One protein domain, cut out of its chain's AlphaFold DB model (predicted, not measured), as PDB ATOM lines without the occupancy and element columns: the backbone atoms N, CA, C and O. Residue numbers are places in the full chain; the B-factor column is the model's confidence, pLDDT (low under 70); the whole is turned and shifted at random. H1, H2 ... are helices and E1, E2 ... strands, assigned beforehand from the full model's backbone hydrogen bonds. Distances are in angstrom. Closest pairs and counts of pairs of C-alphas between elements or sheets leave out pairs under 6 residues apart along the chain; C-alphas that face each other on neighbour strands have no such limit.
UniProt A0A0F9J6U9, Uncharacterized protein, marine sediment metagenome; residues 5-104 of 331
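This is residues 5 to 104 of the 331 residues of an uncharacterized protein of marine sediment metagenome (UniProt A0A0F9J6U9). With little regular structure, this is a small closed barrel of six short antiparallel strands with H1 on its outside; E1 and the loop after it form an arm that makes the length. The 100 printed residues, 36 in named elements, run E1 E2 E3 H1 E4 E5 E6 E7, mostly strand. The whole is only just compact, close to loose, with a radius of gyration of the C-alphas of 15.1 A and spans of 45 by 25 by 21 A.

Round the barrel run E2 (36 to 39), E3 (49 to 53), E6 (80 to 85, 15.3 A long), E5 (69 to 73), E4 (63 to 66) and E7 (100 to 103), which ends at C-alpha 103 (154.677, 114.066, 188.021). H1 is residues 55 to 58; E1, residues 5 to 8, begins at C-alpha 5 (143.776, 111.795, 181.892).

E7 and E2 close the ring, with N 101 and O 37 within hydrogen-bond range at 2.8 A. E4 E5 E6 E7 form a Greek key: a meander, E4 E5 E6, each strand the antiparallel neighbour of the one before, then E7 beside E4, N 65 and O 102 being 2.8 A apart. H1, too short for an O i to N i+4 pair, is on the barrel, height over the sheet 7.0 A. E1 pairs with no named strand.

The printed part has no cut. The links E1 to E2 and E6 to E7 are long. Residues 8 to 32, 89 and 104 have pLDDT under 70.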
ATOM      1  N   LYS A   5     142.335 111.901 182.155       76.50
ATOM      2  CA  LYS A   5     143.776 111.795 181.892       76.50
ATOM      3  C   LYS A   5     144.239 112.690 180.752       76.50
ATOM      4  O   LYS A   5     143.482 112.983 179.829       76.50
ATOM      5  N   PHE A   6     145.510 113.083 180.822       75.88
ATOM      6  CA  PHE A   6     146.187 113.915 179.832       75.88
ATOM      7  C   PHE A   6     147.225 113.101 179.072       75.88
ATOM      8  O   PHE A   6     148.096 112.480 179.684       75.88
ATOM      9  N   TYR A   7     147.194 113.184 177.750       73.25
ATOM     10  CA  TYR A   7     148.102 112.471 176.862       73.25
ATOM     11  C   TYR A   7     148.749 113.438 175.871       73.25
ATOM     12  O   TYR A   7     148.069 114.296 175.309       73.25
ATOM     13  N   LEU A   8     150.053 113.309 175.626       65.81
ATOM     14  CA  LEU A   8     150.706 114.065 174.551       65.81
ATOM     15  C   LEU A   8     150.237 113.525 173.203       65.81
ATOM     16  O   LEU A   8     150.331 112.321 172.977       65.81
ATOM     17  N   THR A   9     149.782 114.384 172.288       61.12
ATOM     18  CA  THR A   9     149.415 113.927 170.934       61.12
ATOM     19  C   THR A   9     150.614 113.805 169.996       61.12
ATOM     20  O   THR A   9     150.497 113.200 168.934       61.12
ATOM     21  N   SER A  10     151.794 114.288 170.405       52.00
ATOM     22  CA  SER A  10     153.059 113.940 169.758       52.00
ATOM     23  C   SER A  10     154.259 113.925 170.695       52.00
ATOM     24  O   SER A  10     154.541 114.901 171.387       52.00
ATOM     25  N   LEU A  11     154.977 112.797 170.642       40.66
ATOM     26  CA  LEU A  11     156.437 112.687 170.764       40.66
ATOM     27  C   LEU A  11     156.990 111.301 170.357       40.66
ATOM     28  O   LEU A  11     158.193 111.090 170.456       40.66
ATOM     29  N   GLU A  12     156.178 110.367 169.839       37.62
ATOM     30  CA  GLU A  12     156.672 109.031 169.464       37.62
ATOM     31  C   GLU A  12     156.259 108.637 168.037       37.62
ATOM     32  O   GLU A  12     155.203 108.046 167.827       37.62
ATOM     33  N   PRO A  13     157.102 108.920 167.026       33.91
ATOM     34  CA  PRO A  13     156.851 108.501 165.646       33.91
ATOM     35  C   PRO A  13     156.872 106.975 165.411       33.91
ATOM     36  O   PRO A  13     156.540 106.550 164.310       33.91
ATOM     37  N   ASN A  14     157.277 106.147 166.391       34.81
ATOM     38  CA  ASN A  14     157.769 104.782 166.126       34.81
ATOM     39  C   ASN A  14     157.195 103.635 166.986       34.81
ATOM     40  O   ASN A  14     157.707 102.520 166.883       34.81
ATOM     41  N   LEU A  15     156.172 103.825 167.827       37.00
ATOM     42  CA  LEU A  15     155.700 102.744 168.714       37.00
ATOM     43  C   LEU A  15     154.354 102.158 168.268       37.00
ATOM     44  O   LEU A  15     153.314 102.792 168.376       37.00
ATOM     45  N   ALA A  16     154.370 100.927 167.752       33.94
ATOM     46  CA  ALA A  16     153.170 100.175 167.381       33.94
ATOM     47  C   ALA A  16     152.347  99.757 168.619       33.94
ATOM     48  O   ALA A  16     152.895  99.391 169.657       33.94
ATOM     49  N   GLN A  17     151.015  99.798 168.498       38.12
ATOM     50  CA  GLN A  17     150.064  99.577 169.596       38.12
ATOM     51  C   GLN A  17     150.113  98.158 170.187       38.12
ATOM     52  O   GLN A  17     149.966  97.175 169.460       38.12
ATOM     53  N   THR A  18     150.152  98.054 171.518       34.00
ATOM     54  CA  THR A  18     149.931  96.793 172.253       34.00
ATOM     55  C   THR A  18     148.630  96.765 173.070       34.00
ATOM     56  O   THR A  18     148.148  95.677 173.373       34.00
ATOM     57  N   ILE A  19     147.992  97.916 173.356       36.47
ATOM     58  CA  ILE A  19     146.700  98.004 174.075       36.47
ATOM     59  C   ILE A  19     145.770  98.986 173.344       36.47
ATOM     60  O   ILE A  19     146.053 100.176 173.258       36.47
ATOM     61  N   ARG A  20     144.668  98.481 172.772       38.81
ATOM     62  CA  ARG A  20     143.856  99.206 171.772       38.81
ATOM     63  C   ARG A  20     142.663  99.995 172.328       38.81
ATOM     64  O   ARG A  20     142.118 100.803 171.596       38.81
ATOM     65  N   SER A  21     142.297  99.813 173.600       39.81
ATOM     66  CA  SER A  21     141.180 100.515 174.272       39.81
ATOM     67  C   SER A  21     141.513 101.942 174.747       39.81
ATOM     68  O   SER A  21     140.752 102.584 175.476       39.81
ATOM     69  N   GLN A  22     142.697 102.444 174.392       43.12
ATOM     70  CA  GLN A  22     143.224 103.743 174.817       43.12
ATOM     71  C   GLN A  22     143.511 104.671 173.626       43.12
ATOM     72  O   GLN A  22     144.289 105.607 173.756       43.12
ATOM     73  N   SER A  23     142.853 104.460 172.480       41.09
ATOM     74  CA  SER A  23     143.030 105.299 171.286       41.09
ATOM     75  C   SER A  23     142.798 106.787 171.599       41.09
ATOM     76  O   SER A  23     141.787 107.152 172.209       41.09
ATOM     77  N   ILE A  24     143.741 107.641 171.183       53.69
ATOM     78  CA  ILE A  24     143.661 109.118 171.221       53.69
ATOM     79  C   ILE A  24     143.401 109.622 169.800       53.69
ATOM     80  O   ILE A  24     143.985 110.583 169.300       53.69
ATOM     81  N   GLY A  25     142.574 108.870 169.091       46.19
ATOM     82  CA  GLY A  25     142.406 109.066 167.682       46.19
ATOM     83  C   GLY A  25     143.686 108.772 166.885       46.19
ATOM     84  O   GLY A  25     144.404 109.671 166.449       46.19
ATOM     85  N   GLY A  26     143.927 107.493 166.612       40.25
ATOM     86  CA  GLY A  26     144.791 107.055 165.508       40.25
ATOM     87  C   GLY A  26     146.307 107.155 165.707       40.25
ATOM     88  O   GLY A  26     147.025 106.514 164.945       40.25
ATOM     89  N   TYR A  27     146.808 107.848 166.736       39.75
ATOM     90  CA  TYR A  27     148.220 107.785 167.143       39.75
ATOM     91  C   TYR A  27     148.365 107.200 168.556       39.75
ATOM     92  O   TYR A  27     147.577 107.533 169.446       39.75
ATOM     93  N   PRO A  28     149.342 106.306 168.782       40.38
ATOM     94  CA  PRO A  28     149.646 105.789 170.105       40.38
ATOM     95  C   PRO A  28     150.384 106.858 170.906       40.38
ATOM     96  O   PRO A  28     151.435 107.344 170.503       40.38
ATOM     97  N   SER A  29     149.846 107.198 172.066       44.78
ATOM     98  CA  SER A  29     150.626 107.830 173.118       44.78
ATOM     99  C   SER A  29     150.119 107.275 174.434       44.78
ATOM    100  O   SER A  29     149.057 107.648 174.919       44.78
ATOM    101  N   ASN A  30     150.866 106.326 174.992       48.84
ATOM    102  CA  ASN A  30     150.640 105.863 176.363       48.84
ATOM    103  C   ASN A  30     151.366 106.769 177.371       48.84
ATOM    104  O   ASN A  30     151.265 106.573 178.582       48.84
ATOM    105  N   SER A  31     152.099 107.760 176.862       54.69
ATOM    106  CA  SER A  31     152.871 108.717 177.632       54.69
ATOM    107  C   SER A  31     151.921 109.756 178.207       54.69
ATOM    108  O   SER A  31     151.590 110.767 177.577       54.69
ATOM    109  N   LEU A  32     151.447 109.468 179.420       65.75
ATOM    110  CA  LEU A  32     150.751 110.456 180.227       65.75
ATOM    111  C   LEU A  32     151.624 111.704 180.330       65.75
ATOM    112  O   LEU A  32     152.808 111.615 180.663       65.75
ATOM    113  N   VAL A  33     151.028 112.870 180.070       70.00
ATOM    114  CA  VAL A  33     151.713 114.160 180.274       70.00
ATOM    115  C   VAL A  33     152.199 114.244 181.720       70.00
ATOM    116  O   VAL A  33     153.312 114.688 181.992       70.00
ATOM    117  N   TYR A  34     151.368 113.748 182.634       74.38
ATOM    118  CA  TYR A  34     151.663 113.661 184.049       74.38
ATOM    119  C   TYR A  34     151.470 112.203 184.472       74.38
ATOM    120  O   TYR A  34     150.321 111.761 184.543       74.38
ATOM    121  N   PRO A  35     152.542 111.423 184.696       78.31
ATOM    122  CA  PRO A  35     152.396 110.144 185.370       78.31
ATOM    123  C   PRO A  35     151.800 110.388 186.757       78.31
ATOM    124  O   PRO A  35     151.928 111.483 187.309       78.31
ATOM    125  N   GLU A  36     151.119 109.387 187.296       86.06
ATOM    126  CA  GLU A  36     150.307 109.542 188.499       86.06
ATOM    127  C   GLU A  36     150.704 108.503 189.546       86.06
ATOM    128  O   GLU A  36     151.007 107.361 189.206       86.06
ATOM    129  N   ALA A  37     150.675 108.914 190.806       90.12
ATOM    130  CA  ALA A  37     150.729 108.060 191.984       90.12
ATOM    131  C   ALA A  37     149.668 108.542 192.979       90.12
ATOM    132  O   ALA A  37     149.112 109.636 192.833       90.12
ATOM    133  N   THR A  38     149.405 107.754 194.012       92.31
ATOM    134  CA  THR A  38     148.427 108.109 195.043       92.31
ATOM    135  C   THR A  38     149.124 108.360 196.367       92.31
ATOM    136  O   THR A  38     150.065 107.661 196.744       92.31
ATOM    137  N   LEU A  39     148.682 109.385 197.086       93.62
ATOM    138  CA  LEU A  39     149.242 109.719 198.382       93.62
ATOM    139  C   LEU A  39     148.783 108.715 199.457       93.62
ATOM    140  O   LEU A  39     147.591 108.580 199.719       93.62
ATOM    141  N   LEU A  40     149.726 108.047 200.128       94.12
ATOM    142  CA  LEU A  40     149.442 107.061 201.186       94.12
ATOM    143  C   LEU A  40     149.194 107.687 202.562       94.12
ATOM    144  O   LEU A  40     148.651 107.041 203.455       94.12
ATOM    145  N   SER A  41     149.616 108.933 202.762       90.94
ATOM    146  CA  SER A  41     149.550 109.620 204.050       90.94
ATOM    147  C   SER A  41     149.271 111.100 203.849       90.94
ATOM    148  O   SER A  41     149.905 111.715 202.996       90.94
ATOM    149  N   SER A  42     148.395 111.691 204.663       92.75
ATOM    150  CA  SER A  42     148.178 113.141 204.645       92.75
ATOM    151  C   SER A  42     149.492 113.907 204.819       92.75
ATOM    152  O   SER A  42     150.321 113.504 205.633       92.75
ATOM    153  N   ILE A  43     149.641 115.021 204.103       93.69
ATOM    154  CA  ILE A  43     150.790 115.926 204.197       93.69
ATOM    155  C   ILE A  43     150.293 117.269 204.743       93.69
ATOM    156  O   ILE A  43     149.508 117.969 204.096       93.69
ATOM    157  N   GLY A  44     150.772 117.654 205.920       90.25
ATOM    158  CA  GLY A  44     150.609 118.981 206.504       90.25
ATOM    159  C   GLY A  44     151.533 120.028 205.872       90.25
ATOM    160  O   GLY A  44     152.375 119.738 205.029       90.25
ATOM    161  N   LEU A  45     151.405 121.287 206.288       89.12
ATOM    162  CA  LEU A  45     152.123 122.416 205.670       89.12
ATOM    163  C   LEU A  45     153.656 122.361 205.831       89.12
ATOM    164  O   LEU A  45     154.374 122.963 205.037       89.12
ATOM    165  N   TYR A  46     154.149 121.650 206.849       89.75
ATOM    166  CA  TYR A  46     155.569 121.612 207.231       89.75
ATOM    167  C   TYR A  46     156.225 120.248 207.026       89.75
ATOM    168  O   TYR A  46     157.391 120.066 207.379       89.75
ATOM    169  N   ASP A  47     155.485 119.281 206.489       92.81
ATOM    170  CA  ASP A  47     156.034 117.956 206.260       92.81
ATOM    171  C   ASP A  47     157.109 118.010 205.174       92.81
ATOM    172  O   ASP A  47     156.960 118.667 204.140       92.81
ATOM    173  N   MET A  48     158.204 117.301 205.441       93.75
ATOM    174  CA  MET A  48     159.393 117.229 204.583       93.75
ATOM    175  C   MET A  48     159.455 115.930 203.773       93.75
ATOM    176  O   MET A  48     160.407 115.702 203.027       93.75
ATOM    177  N   PHE A  49     158.453 115.069 203.929       95.19
ATOM    178  CA  PHE A  49     158.356 113.785 203.254       95.19
ATOM    179  C   PHE A  49     156.906 113.503 202.884       95.19
ATOM    180  O   PHE A  49     155.984 113.960 203.557       95.19
ATOM    181  N   LEU A  50     156.721 112.716 201.835       95.06
ATOM    182  CA  LEU A  50     155.429 112.166 201.450       95.06
ATOM    183  C   LEU A  50     155.580 110.705 201.052       95.06
ATOM    184  O   LEU A  50     156.648 110.292 200.600       95.06
ATOM    185  N   THR A  51     154.510 109.933 201.211       95.44
ATOM    186  CA  THR A  51     154.520 108.499 200.911       95.44
ATOM    187  C   THR A  51     153.582 108.202 199.745       95.44
ATOM    188  O   THR A  51     152.451 108.680 199.753       95.44
ATOM    189  N   LEU A  52     154.030 107.422 198.759       95.38
ATOM    190  CA  LEU A  52     153.297 107.150 197.518       95.38
ATOM    191  C   LEU A  52     152.972 105.666 197.319       95.38
ATOM    192  O   LEU A  52     153.853 104.809 197.411       95.38
ATOM    193  N   GLU A  53     151.720 105.394 196.968       89.06
ATOM    194  CA  GLU A  53     151.239 104.163 196.342       89.06
ATOM    195  C   GLU A  53     151.551 104.322 194.846       89.06
ATOM    196  O   GLU A  53     151.175 105.329 194.253       89.06
ATOM    197  N   ASP A  54     152.321 103.411 194.248       86.25
ATOM    198  CA  ASP A  54     152.774 103.478 192.842       86.25
ATOM    199  C   ASP A  54     153.859 104.516 192.492       86.25
ATOM    200  O   ASP A  54     153.954 104.998 191.361       86.25
ATOM    201  N   TYR A  55     154.784 104.791 193.420       89.81
ATOM    202  CA  TYR A  55     155.917 105.711 193.196       89.81
ATOM    203  C   TYR A  55     156.748 105.429 191.926       89.81
ATOM    204  O   TYR A  55     157.384 106.339 191.397       89.81
ATOM    205  N   ILE A  56     156.761 104.181 191.438       87.44
ATOM    206  CA  ILE A  56     157.506 103.764 190.240       87.44
ATOM    207  C   ILE A  56     157.059 104.572 189.016       87.44
ATOM    208  O   ILE A  56     157.898 104.926 188.188       87.44
ATOM    209  N   ALA A  57     155.772 104.921 188.922       83.19
ATOM    210  CA  ALA A  57     155.249 105.751 187.839       83.19
ATOM    211  C   ALA A  57     155.874 107.155 187.826       83.19
ATOM    212  O   ALA A  57     156.022 107.753 186.764       83.19
ATOM    213  N   LEU A  58     156.278 107.659 188.996       86.19
ATOM    214  CA  LEU A  58     156.923 108.959 189.167       86.19
ATOM    215  C   LEU A  58     158.453 108.863 189.258       86.19
ATOM    216  O   LEU A  58     159.099 109.833 189.645       86.19
ATOM    217  N   SER A  59     159.054 107.712 188.943       85.62
ATOM    218  CA  SER A  59     160.498 107.519 189.086       85.62
ATOM    219  C   SER A  59     161.290 108.558 188.283       85.62
ATOM    220  O   SER A  59     161.122 108.683 187.073       85.62
ATOM    221  N   GLY A  60     162.200 109.271 188.951       81.25
ATOM    222  CA  GLY A  60     163.031 110.321 188.350       81.25
ATOM    223  C   GLY A  60     162.381 111.706 188.254       81.25
ATOM    224  O   GLY A  60     163.054 112.650 187.848       81.25
ATOM    225  N   GLU A  61     161.117 111.865 188.651       82.31
ATOM    226  CA  GLU A  61     160.469 113.179 188.709       82.31
ATOM    227  C   GLU A  61     161.090 114.052 189.815       82.31
ATOM    228  O   GLU A  61     161.328 113.590 190.932       82.31
ATOM    229  N   GLU A  62     161.326 115.331 189.508       83.62
ATOM    230  CA  GLU A  62     161.867 116.333 190.449       83.62
ATOM    231  C   GLU A  62     160.815 117.345 190.918       83.62
ATOM    232  O   GLU A  62     161.020 118.091 191.878       83.62
ATOM    233  N   TYR A  63     159.671 117.379 190.240       83.12
ATOM    234  CA  TYR A  63     158.513 118.152 190.650       83.12
ATOM    235  C   TYR A  63     157.293 117.258 190.593       83.12
ATOM    236  O   TYR A  63     157.144 116.440 189.685       83.12
ATOM    237  N   ILE A  64     156.401 117.460 191.546       86.94
ATOM    238  CA  ILE A  64     155.083 116.849 191.569       86.94
ATOM    239  C   ILE A  64     154.039 117.937 191.793       86.94
ATOM    240  O   ILE A  64     154.332 119.001 192.343       86.94
ATOM    241  N   SER A  65     152.810 117.663 191.389       84.38
ATOM    242  CA  SER A  65     151.654 118.484 191.704       84.38
ATOM    243  C   SER A  65     150.614 117.651 192.429       84.38
ATOM    244  O   SER A  65     150.350 116.509 192.055       84.38
ATOM    245  N   ILE A  66     150.035 118.238 193.469       84.81
ATOM    246  CA  ILE A  66     148.904 117.678 194.200       84.81
ATOM    247  C   ILE A  66     147.855 118.782 194.268       84.81
ATOM    248  O   ILE A  66     148.130 119.882 194.761       84.81
ATOM    249  N   ASN A  67     146.671 118.511 193.719       80.06
ATOM    250  CA  ASN A  67     145.636 119.517 193.486       80.06
ATOM    251  C   ASN A  67     146.179 120.697 192.651       80.06
ATOM    252  O   ASN A  67     146.418 120.545 191.453       80.06
ATOM    253  N   SER A  68     146.395 121.854 193.275       71.94
ATOM    254  CA  SER A  68     146.963 123.067 192.667       71.94
ATOM    255  C   SER A  68     148.320 123.477 193.257       71.94
ATOM    256  O   SER A  68     148.933 124.436 192.784       71.94
ATOM    257  N   GLU A  69     148.830 122.750 194.256       79.06
ATOM    258  CA  GLU A  69     150.179 122.977 194.778       79.06
ATOM    259  C   GLU A  69     151.221 122.268 193.904       79.06
ATOM    260  O   GLU A  69     151.002 121.153 193.418       79.06
ATOM    261  N   ILE A  70     152.379 122.911 193.740       80.50
ATOM    262  CA  ILE A  70     153.551 122.335 193.084       80.50
ATOM    263  C   ILE A  70     154.671 122.192 194.107       80.50
ATOM    264  O   ILE A  70     155.067 123.155 194.768       80.50
ATOM    265  N   ILE A  71     155.192 120.975 194.216       86.50
ATOM    266  CA  ILE A  71     156.193 120.578 195.199       86.50
ATOM    267  C   ILE A  71     157.443 120.134 194.449       86.50
ATOM    268  O   ILE A  71     157.382 119.252 193.592       86.50
ATOM    269  N   LYS A  72     158.591 120.726 194.781       87.88
ATOM    270  CA  LYS A  72     159.893 120.216 194.353       87.88
ATOM    271  C   LYS A  72     160.304 119.093 195.289       87.88
ATOM    272  O   LYS A  72     160.322 119.273 196.512       87.88
ATOM    273  N   VAL A  73     160.676 117.963 194.720       91.12
ATOM    274  CA  VAL A  73     161.087 116.764 195.444       91.12
ATOM    275  C   VAL A  73     162.489 116.351 195.029       91.12
ATOM    276  O   VAL A  73     162.996 116.746 193.980       91.12
ATOM    277  N   SER A  74     163.139 115.563 195.874       90.56
ATOM    278  CA  SER A  74     164.318 114.822 195.430       90.56
ATOM    279  C   SER A  74     163.889 113.772 194.400       90.56
ATOM    280  O   SER A  74     162.770 113.266 194.526       90.56
ATOM    281  N   PRO A  75     164.750 113.416 193.425       87.31
ATOM    282  CA  PRO A  75     164.420 112.425 192.408       87.31
ATOM    283  C   PRO A  75     163.782 111.174 193.019       87.31
ATOM    284  O   PRO A  75     164.377 110.503 193.873       87.31
ATOM    285  N   ILE A  76     162.547 110.890 192.608       89.25
ATOM    286  CA  ILE A  76     161.753 109.807 193.190       89.25
ATOM    287  C   ILE A  76     162.379 108.471 192.795       89.25
ATOM    288  O   ILE A  76     162.544 108.170 191.616       89.25
ATOM    289  N   SER A  77     162.742 107.672 193.795       88.75
ATOM    290  CA  SER A  77     163.383 106.358 193.617       88.75
ATOM    291  C   SER A  77     162.837 105.281 194.560       88.75
ATOM    292  O   SER A  77     163.127 104.098 194.390       88.75
ATOM    293  N   ASN A  78     162.028 105.676 195.542       91.75
ATOM    294  CA  ASN A  78     161.325 104.804 196.472       91.75
ATOM    295  C   ASN A  78     159.971 105.444 196.839       91.75
ATOM    296  O   ASN A  78     159.637 106.534 196.368       91.75
ATOM    297  N   ASN A  79     159.193 104.762 197.676       92.12
ATOM    298  CA  ASN A  79     157.865 105.211 198.080       92.12
ATOM    299  C   ASN A  79     157.860 106.375 199.082       92.12
ATOM    300  O   ASN A  79     156.805 106.970 199.248       92.12
ATOM    301  N   VAL A  80     158.980 106.712 199.733       95.19
ATOM    302  CA  VAL A  80     159.099 107.840 200.674       95.19
ATOM    303  C   VAL A  80     159.898 108.962 200.018       95.19
ATOM    304  O   VAL A  80     161.128 108.989 200.005       95.19
ATOM    305  N   VAL A  81     159.180 109.933 199.480       95.31
ATOM    306  CA  VAL A  81     159.754 111.013 198.690       95.31
ATOM    307  C   VAL A  81     160.101 112.193 199.588       95.31
ATOM    308  O   VAL A  81     159.249 112.716 200.303       95.31
ATOM    309  N   SER A  82     161.358 112.639 199.533       96.00
ATOM    310  CA  SER A  82     161.806 113.835 200.250       96.00
ATOM    311  C   SER A  82     161.389 115.104 199.513       96.00
ATOM    312  O   SER A  82     161.668 115.274 198.323       96.00
ATOM    313  N   ILE A  83     160.761 116.013 200.247       95.19
ATOM    314  CA  ILE A  83     160.325 117.321 199.778       95.19
ATOM    315  C   ILE A  83     161.481 118.307 199.937       95.19
ATOM    316  O   ILE A  83     161.994 118.516 201.034       95.19
ATOM    317  N   GLN A  84     161.882 118.933 198.832       93.19
ATOM    318  CA  GLN A  84     162.898 119.989 198.828       93.19
ATOM    319  C   GLN A  84     162.274 121.370 198.999       93.19
ATOM    320  O   GLN A  84     162.844 122.230 199.665       93.19
ATOM    321  N   GLN A  85     161.116 121.594 198.374       89.25
ATOM    322  CA  GLN A  85     160.420 122.873 198.428       89.25
ATOM    323  C   GLN A  85     158.916 122.674 198.233       89.25
ATOM    324  O   GLN A  85     158.487 122.093 197.238       89.25
ATOM    325  N   ARG A  86     158.123 123.204 199.164       89.06
ATOM    326  CA  ARG A  86     156.663 123.321 199.063       89.06
ATOM    327  C   ARG A  86     156.267 124.636 198.403       89.06
ATOM    328  O   ARG A  86     157.054 125.583 198.418       89.06
ATOM    329  N   GLY A  87     155.062 124.685 197.842       80.75
ATOM    330  CA  GLY A  87     154.496 125.884 197.227       80.75
ATOM    331  C   GLY A  87     155.436 126.588 196.261       80.75
ATOM    332  O   GLY A  87     155.624 127.798 196.325       80.75
ATOM    333  N   VAL A  88     156.039 125.821 195.351       78.69
ATOM    334  CA  VAL A  88     156.938 126.345 194.315       78.69
ATOM    335  C   VAL A  88     156.243 127.452 193.515       78.69
ATOM    336  O   VAL A  88     156.906 128.394 193.095       78.69
ATOM    337  N   ASN A  89     154.926 127.352 193.327       66.50
ATOM    338  CA  ASN A  89     154.043 128.311 192.660       66.50
ATOM    339  C   ASN A  89     153.277 129.244 193.621       66.50
ATOM    340  O   ASN A  89     152.197 129.701 193.260       66.50
ATOM    341  N   ASP A  90     153.789 129.482 194.829       74.69
ATOM    342  CA  ASP A  90     153.172 130.327 195.867       74.69
ATOM    343  C   ASP A  90     151.807 129.827 196.392       74.69
ATOM    344  O   ASP A  90     151.125 130.522 197.144       74.69
ATOM    345  N   ILE A  91     151.420 128.594 196.047       76.06
ATOM    346  CA  ILE A  91     150.237 127.905 196.572       76.06
ATOM    347  C   ILE A  91     150.697 126.845 197.564       76.06
ATOM    348  O   ILE A  91     151.467 125.962 197.205       76.06
ATOM    349  N   LEU A  92     150.200 126.889 198.797       88.00
ATOM    350  CA  LEU A  92     150.552 125.933 199.842       88.00
ATOM    351  C   LEU A  92     149.280 125.324 200.433       88.00
ATOM    352  O   LEU A  92     148.459 126.052 200.988       88.00
ATOM    353  N   ASN A  93     149.132 124.002 200.337       85.62
ATOM    354  CA  ASN A  93     147.925 123.291 200.758       85.62
ATOM    355  C   ASN A  93     148.231 122.169 201.761       85.62
ATOM    356  O   ASN A  93     149.362 121.700 201.894       85.62
ATOM    357  N   VAL A  94     147.199 121.723 202.473       91.00
ATOM    358  CA  VAL A  94     147.212 120.425 203.158       91.00
ATOM    359  C   VAL A  94     146.645 119.396 202.190       91.00
ATOM    360  O   VAL A  94     145.636 119.669 201.542       91.00
ATOM    361  N   HIS A  95     147.282 118.233 202.114       92.81
ATOM    362  CA  HIS A  95     146.859 117.133 201.245       92.81
ATOM    363  C   HIS A  95     146.416 115.952 202.094       92.81
ATOM    364  O   HIS A  95     147.004 115.676 203.145       92.81
ATOM    365  N   VAL A  96     145.370 115.263 201.664       91.31
ATOM    366  CA  VAL A  96     144.769 114.142 202.390       91.31
ATOM    367  C   VAL A  96     145.160 112.812 201.763       91.31
ATOM    368  O   VAL A  96     145.587 112.740 200.615       91.31
ATOM    369  N   VAL A  97     145.018 111.733 202.536       91.50
ATOM    370  CA  VAL A  97     145.194 110.369 202.017       91.50
ATOM    371  C   VAL A  97     144.348 110.192 200.757       91.50
ATOM    372  O   VAL A  97     143.212 110.660 200.700       91.50
ATOM    373  N   SER A  98     144.913 109.499 199.775       87.94
ATOM    374  CA  SER A  98     144.331 109.248 198.459       87.94
ATOM    375  C   SER A  98     144.308 110.434 197.489       87.94
ATOM    376  O   SER A  98     143.829 110.264 196.366       87.94
ATOM    377  N   ASP A  99     144.879 111.590 197.847       88.25
ATOM    378  CA  ASP A  99     145.100 112.661 196.876       88.25
ATOM    379  C   ASP A  99     145.989 112.180 195.718       88.25
ATOM    380  O   ASP A  99     146.956 111.428 195.894       88.25
ATOM    381  N   LEU A 100     145.645 112.624 194.509       86.38
ATOM    382  CA  LEU A 100     146.348 112.256 193.287       86.38
ATOM    383  C   LEU A 100     147.623 113.089 193.138       86.38
ATOM    384  O   LEU A 100     147.571 114.319 193.067       86.38
ATOM    385  N   VAL A 101     148.760 112.409 193.031       87.81
ATOM    386  CA  VAL A 101     150.082 113.010 192.860       87.81
ATOM    387  C   VAL A 101     150.508 112.884 191.407       87.81
ATOM    388  O   VAL A 101     150.649 111.784 190.883       87.81
ATOM    389  N   LYS A 102     150.732 114.018 190.751       85.56
ATOM    390  CA  LYS A 102     151.058 114.112 189.324       85.56
ATOM    391  C   LYS A 102     152.517 114.502 189.126       85.56
ATOM    392  O   LYS A 102     152.938 115.524 189.654       85.56
ATOM    393  N   GLY A 103     153.285 113.739 188.355       80.69
ATOM    394  CA  GLY A 103     154.677 114.066 188.021       80.69
ATOM    395  C   GLY A 103     154.787 115.257 187.069       80.69
ATOM    396  O   GLY A 103     153.997 115.378 186.135       80.69
ATOM    397  N   GLY A 104     155.773 116.126 187.283       69.94
ATOM    398  CA  GLY A 104     155.976 117.377 186.555       69.94
ATOM    399  C   GLY A 104     157.417 117.589 186.082       69.94
ATOM    400  O   GLY A 104     158.050 118.564 186.475       69.94
TER     401      GLY A 104